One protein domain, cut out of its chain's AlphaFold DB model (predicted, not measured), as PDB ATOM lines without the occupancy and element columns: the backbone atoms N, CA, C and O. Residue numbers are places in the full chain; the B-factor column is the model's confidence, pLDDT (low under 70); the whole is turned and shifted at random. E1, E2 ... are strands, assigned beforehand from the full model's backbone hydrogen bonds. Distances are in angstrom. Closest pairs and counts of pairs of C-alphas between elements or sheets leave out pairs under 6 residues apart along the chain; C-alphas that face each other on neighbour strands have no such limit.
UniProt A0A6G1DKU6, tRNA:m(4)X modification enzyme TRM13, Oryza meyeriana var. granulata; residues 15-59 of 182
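This is residues 15 to 59 of the 182 residues of the protein "tRNA:m(4)X modification enzyme TRM13" of Oryza meyeriana var. granulata (UniProt A0A6G1DKU6). There is little regular structure: a small two-stranded hairpin, E1 and E2, at one end of an elongated shape, then a long winding stretch, residues 32 to 59, of which residues 52 to 57 stick out at the other end. The printed part has 45 residues, with no named helix and two strands, E1 then E2, antiparallel; the class is all strand, with 8 residues in named elements. It is only just compact, close to loose, with a radius of gyration of the C-alphas of 11.2 A, and spans 34 by 20 by 13 A.

E1, residues 20 to 24, measures 10.7 A from C-alpha 20 at (22.039, -14.227, -20.016) to C-alpha 24. E2, residues 29 to 31, ends with C-alpha 31 at (26.685, -15.640, -17.841).

E1 and E2 form a hairpin with a tight link, their directions at 130 degrees. C-alphas 23 and 30 face each other at 4.5 A. N 31 and O 22, 2.8 A apart, are within hydrogen-bond range.

The C-alphas farthest apart, of Arg 28 and Gly 54, are 34.4 A apart. The printed part has no cut. Residues 48 to 58 have pLDDT under 70.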
ATOM      1  N   PRO A  15      19.479 -22.380 -19.431       83.69
ATOM      2  CA  PRO A  15      19.839 -21.155 -18.737       83.69
ATOM      3  C   PRO A  15      18.864 -20.854 -17.585       83.69
ATOM      4  O   PRO A  15      17.652 -21.007 -17.749       83.69
ATOM      5  N   PRO A  16      19.356 -20.389 -16.421       83.69
ATOM      6  CA  PRO A  16      18.494 -19.948 -15.327       83.69
ATOM      7  C   PRO A  16      17.627 -18.738 -15.728       83.69
ATOM      8  O   PRO A  16      18.097 -17.885 -16.487       83.69
ATOM      9  N   PRO A  17      16.408 -18.592 -15.172       86.25
ATOM     10  CA  PRO A  17      15.554 -17.439 -15.448       86.25
ATOM     11  C   PRO A  17      16.229 -16.126 -15.025       86.25
ATOM     12  O   PRO A  17      16.921 -16.058 -14.007       86.25
ATOM     13  N   GLY A  18      16.039 -15.074 -15.825       88.19
ATOM     14  CA  GLY A  18      16.591 -13.740 -15.557       88.19
ATOM     15  C   GLY A  18      18.106 -13.606 -15.762       88.19
ATOM     16  O   GLY A  18      18.682 -12.591 -15.366       88.19
ATOM     17  N   ARG A  19      18.768 -14.595 -16.377       91.00
ATOM     18  CA  ARG A  19      20.198 -14.548 -16.715       91.00
ATOM     19  C   ARG A  19      20.427 -14.600 -18.218       91.00
ATOM     20  O   ARG A  19      19.578 -15.038 -18.983       91.00
ATOM     21  N   CYS A  20      21.596 -14.134 -18.636       92.50
ATOM     22  CA  CYS A  20      22.039 -14.227 -20.016       92.50
ATOM     23  C   CYS A  20      22.303 -15.687 -20.417       92.50
ATOM     24  O   CYS A  20      23.054 -16.400 -19.751       92.50
ATOM     25  N   ASN A  21      21.772 -16.089 -21.573       92.56
ATOM     26  CA  ASN A  21      21.848 -17.467 -22.066       92.56
ATOM     27  C   ASN A  21      23.250 -17.911 -22.528       92.56
ATOM     28  O   ASN A  21      23.449 -19.082 -22.841       92.56
ATOM     29  N   PHE A  22      24.247 -17.024 -22.551       90.44
ATOM     30  CA  PHE A  22      25.602 -17.352 -23.004       90.44
ATOM     31  C   PHE A  22      26.316 -18.321 -22.049       90.44
ATOM     32  O   PHE A  22      26.428 -18.037 -20.854       90.44
ATOM     33  N   TRP A  23      26.821 -19.443 -22.573       92.62
ATOM     34  CA  TRP A  23      27.554 -20.462 -21.815       92.62
ATOM     35  C   TRP A  23      29.054 -20.154 -21.753       92.62
ATOM     36  O   TRP A  23      29.690 -19.893 -22.768       92.62
ATOM     37  N   LEU A  24      29.635 -20.215 -20.553       90.81
ATOM     38  CA  LEU A  24      31.066 -20.034 -20.314       90.81
ATOM     39  C   LEU A  24      31.715 -21.414 -20.096       90.81
ATOM     40  O   LEU A  24      31.698 -21.891 -18.957       90.81
ATOM     41  N   PRO A  25      32.318 -22.052 -21.123       89.25
ATOM     42  CA  PRO A  25      32.782 -23.444 -21.042       89.25
ATOM     43  C   PRO A  25      33.818 -23.657 -19.933       89.25
ATOM     44  O   PRO A  25      33.640 -24.522 -19.077       89.25
ATOM     45  N   ASN A  26      34.813 -22.770 -19.837       89.00
ATOM     46  CA  ASN A  26      35.856 -22.826 -18.803       89.00
ATOM     47  C   ASN A  26      35.306 -22.710 -17.375       89.00
ATOM     48  O   ASN A  26      35.934 -23.156 -16.421       89.00
ATOM     49  N   LYS A  27      34.145 -22.070 -17.217       89.94
ATOM     50  CA  LYS A  27      33.517 -21.802 -15.917       89.94
ATOM     51  C   LYS A  27      32.312 -22.701 -15.649       89.94
ATOM     52  O   LYS A  27      31.709 -22.563 -14.587       89.94
ATOM     53  N   ARG A  28      31.953 -23.560 -16.612       91.12
ATOM     54  CA  ARG A  28      30.818 -24.491 -16.584       91.12
ATOM     55  C   ARG A  28      29.520 -23.856 -16.067       91.12
ATOM     56  O   ARG A  28      28.835 -24.431 -15.226       91.12
ATOM     57  N   ARG A  29      29.199 -22.641 -16.529       92.19
ATOM     58  CA  ARG A  29      27.976 -21.915 -16.142       92.19
ATOM     59  C   ARG A  29      27.516 -20.930 -17.213       92.19
ATOM     60  O   ARG A  29      28.321 -20.489 -18.033       92.19
ATOM     61  N   HIS A  30      26.262 -20.493 -17.127       93.12
ATOM     62  CA  HIS A  30      25.775 -19.344 -17.892       93.12
ATOM     63  C   HIS A  30      26.306 -18.013 -17.348       93.12
ATOM     64  O   HIS A  30      26.694 -17.891 -16.179       93.12
ATOM     65  N   CYS A  31      26.331 -17.000 -18.211       92.88
ATOM     66  CA  CYS A  31      26.685 -15.640 -17.841       92.88
ATOM     67  C   CYS A  31      25.791 -15.136 -16.697       92.88
ATOM     68  O   CYS A  31      24.571 -15.275 -16.715       92.88
ATOM     69  N   ALA A  32      26.414 -14.526 -15.686       92.44
ATOM     70  CA  ALA A  32      25.704 -14.057 -14.502       92.44
ATOM     71  C   ALA A  32      24.901 -12.768 -14.739       92.44
ATOM     72  O   ALA A  32      24.045 -12.444 -13.919       92.44
ATOM     73  N   ASN A  33      25.178 -12.046 -15.827       91.56
ATOM     74  CA  ASN A  33      24.559 -10.757 -16.115       91.56
ATOM     75  C   ASN A  33      23.092 -10.927 -16.510       91.56
ATOM     76  O   ASN A  33      22.722 -11.912 -17.155       91.56
ATOM     77  N   SER A  34      22.290  -9.916 -16.187       90.25
ATOM     78  CA  SER A  34      20.903  -9.838 -16.626       90.25
ATOM     79  C   SER A  34      20.818  -9.677 -18.151       90.25
ATOM     80  O   SER A  34      21.650  -8.976 -18.745       90.25
ATOM     81  N   PRO A  35      19.845 -10.340 -18.797       90.00
ATOM     82  CA  PRO A  35      19.556 -10.144 -20.209       90.00
ATOM     83  C   PRO A  35      19.059  -8.717 -20.467       90.00
ATOM     84  O   PRO A  35      18.557  -8.043 -19.564       90.00
ATOM     85  N   LEU A  36      19.213  -8.246 -21.702       85.88
ATOM     86  CA  LEU A  36      18.595  -6.992 -22.130       85.88
ATOM     87  C   LEU A  36      17.070  -7.172 -22.252       85.88
ATOM     88  O   LEU A  36      16.619  -8.275 -22.546       85.88
ATOM     89  N   PRO A  37      16.257  -6.107 -22.125       84.62
ATOM     90  CA  PRO A  37      14.803  -6.219 -22.294       84.62
ATOM     91  C   PRO A  37      14.380  -6.807 -23.649       84.62
ATOM     92  O   PRO A  37      13.332  -7.432 -23.754       84.62
ATOM     93  N   THR A  38      15.209  -6.624 -24.679       82.50
ATOM     94  CA  THR A  38      14.945  -7.047 -26.059       82.50
ATOM     95  C   THR A  38      15.686  -8.325 -26.466       82.50
ATOM     96  O   THR A  38      15.657  -8.692 -27.636       82.50
ATOM     97  N   SER A  39      16.415  -8.990 -25.561       85.25
ATOM     98  CA  SER A  39      17.237 -10.154 -25.917       85.25
ATOM     99  C   SER A  39      17.452 -11.099 -24.744       85.25
ATOM    100  O   SER A  39      17.652 -10.664 -23.622       85.25
ATOM    101  N   HIS A  40      17.567 -12.400 -25.010       89.19
ATOM    102  CA  HIS A  40      17.984 -13.389 -24.009       89.19
ATOM    103  C   HIS A  40      19.470 -13.287 -23.602       89.19
ATOM    104  O   HIS A  40      19.962 -14.083 -22.796       89.19
ATOM    105  N   TYR A  41      20.209 -12.324 -24.153       87.94
ATOM    106  CA  TYR A  41      21.620 -12.097 -23.869       87.94
ATOM    107  C   TYR A  41      21.859 -10.729 -23.222       87.94
ATOM    108  O   TYR A  41      21.102  -9.779 -23.415       87.94
ATOM    109  N   CYS A  42      22.921 -10.625 -22.420       88.38
ATOM    110  CA  CYS A  42      23.365  -9.349 -21.862       88.38
ATOM    111  C   CYS A  42      24.136  -8.538 -22.915       88.38
ATOM    112  O   CYS A  42      24.611  -9.090 -23.904       88.38
ATOM    113  N   GLY A  43      24.373  -7.247 -22.661       81.12
ATOM    114  CA  GLY A  43      25.143  -6.385 -23.576       81.12
ATOM    115  C   GLY A  43      26.603  -6.809 -23.827       81.12
ATOM    116  O   GLY A  43      27.268  -6.239 -24.691       81.12
ATOM    117  N   ASN A  44      27.127  -7.798 -23.093       83.38
ATOM    118  CA  ASN A  44      28.447  -8.386 -23.352       83.38
ATOM    119  C   ASN A  44      28.403  -9.589 -24.305       83.38
ATOM    120  O   ASN A  44      29.429  -9.917 -24.887       83.38
ATOM    121  N   HIS A  45      27.250 -10.243 -24.451       84.38
ATOM    122  CA  HIS A  45      27.088 -11.476 -25.230       84.38
ATOM    123  C   HIS A  45      25.930 -11.385 -26.231       84.38
ATOM    124  O   HIS A  45      25.378 -12.408 -26.630       84.38
ATOM    125  N   LEU A  46      25.521 -10.167 -26.592       81.31
ATOM    126  CA  LEU A  46      24.538  -9.956 -27.642       81.31
ATOM    127  C   LEU A  46      25.175 -10.374 -28.980       81.31
ATOM    128  O   LEU A  46      26.269  -9.896 -29.276       81.31
ATOM    129  N   PRO A  47      24.551 -11.271 -29.761       71.50
ATOM    130  CA  PRO A  47      25.087 -11.663 -31.057       71.50
ATOM    131  C   PRO A  47      25.034 -10.489 -32.041       71.50
ATOM    132  O   PRO A  47      24.065  -9.729 -32.044       71.50
ATOM    133  N   ASP A  48      26.045 -10.379 -32.906       66.19
ATOM    134  CA  ASP A  48      26.178  -9.275 -33.871       66.19
ATOM    135  C   ASP A  48      24.944  -9.140 -34.782       66.19
ATOM    136  O   ASP A  48      24.553  -8.038 -35.155       66.19
ATOM    137  N   SER A  49      24.257 -10.249 -35.068       60.00
ATOM    138  CA  SER A  49      23.056 -10.309 -35.915       60.00
ATOM    139  C   SER A  49      21.779  -9.757 -35.270       60.00
ATOM    140  O   SER A  49      20.802  -9.539 -35.975       60.00
ATOM    141  N   ALA A  50      21.758  -9.567 -33.946       58.38
ATOM    142  CA  ALA A  50      20.617  -9.011 -33.207       58.38
ATOM    143  C   ALA A  50      20.758  -7.497 -32.965       58.38
ATOM    144  O   ALA A  50      20.010  -6.909 -32.179       58.38
ATOM    145  N   SER A  51      21.754  -6.866 -33.592       56.28
ATOM    146  CA  SER A  51      21.839  -5.415 -33.654       56.28
ATOM    147  C   SER A  51      20.859  -4.916 -34.718       56.28
ATOM    148  O   SER A  51      21.168  -4.862 -35.903       56.28
ATOM    149  N   ASP A  52      19.633  -4.604 -34.294       51.75
ATOM    150  CA  ASP A  52      18.663  -3.939 -35.165       51.75
ATOM    151  C   ASP A  52      19.301  -2.684 -35.781       51.75
ATOM    152  O   ASP A  52      20.018  -1.938 -35.101       51.75
ATOM    153  N   ALA A  53      19.014  -2.452 -37.064       47.38
ATOM    154  CA  ALA A  53      19.614  -1.456 -37.962       47.38
ATOM    155  C   ALA A  53      19.479   0.032 -37.535       47.38
ATOM    156  O   ALA A  53      19.715   0.930 -38.338       47.38
ATOM    157  N   GLY A  54      19.122   0.309 -36.277       46.59
ATOM    158  CA  GLY A  54      19.086   1.636 -35.655       46.59
ATOM    159  C   GLY A  54      20.056   1.833 -34.478       46.59
ATOM    160  O   GLY A  54      20.095   2.927 -33.923       46.59
ATOM    161  N   ALA A  55      20.843   0.825 -34.077       52.31
ATOM    162  CA  ALA A  55      21.763   0.917 -32.936       52.31
ATOM    163  C   ALA A  55      23.236   0.722 -33.342       52.31
ATOM    164  O   ALA A  55      23.885  -0.247 -32.945       52.31
ATOM    165  N   LEU A  56      23.792   1.697 -34.072       51.16
ATOM    166  CA  LEU A  56      25.244   1.863 -34.303       51.16
ATOM    167  C   LEU A  56      26.082   1.813 -33.002       51.16
ATOM    168  O   LEU A  56      27.281   1.562 -33.040       51.16
ATOM    169  N   SER A  57      25.446   2.003 -31.845       55.75
ATOM    170  CA  SER A  57      26.028   2.044 -30.500       55.75
ATOM    171  C   SER A  57      26.479   0.699 -29.909       55.75
ATOM    172  O   SER A  57      27.181   0.674 -28.900       55.75
ATOM    173  N   ARG A  58      26.088  -0.452 -30.477       69.00
ATOM    174  CA  ARG A  58      26.297  -1.760 -29.807       69.00
ATOM    175  C   ARG A  58      27.418  -2.625 -30.376       69.00
ATOM    176  O   ARG A  58      27.673  -3.701 -29.831       69.00
ATOM    177  N   ARG A  59      28.109  -2.174 -31.426       80.56
ATOM    178  CA  ARG A  59      29.230  -2.917 -32.013       80.56
ATOM    179  C   ARG A  59      30.388  -3.006 -31.020       80.56
ATOM    180  O   ARG A  59      30.804  -2.001 -30.445       80.56
TER     181      ARG A  59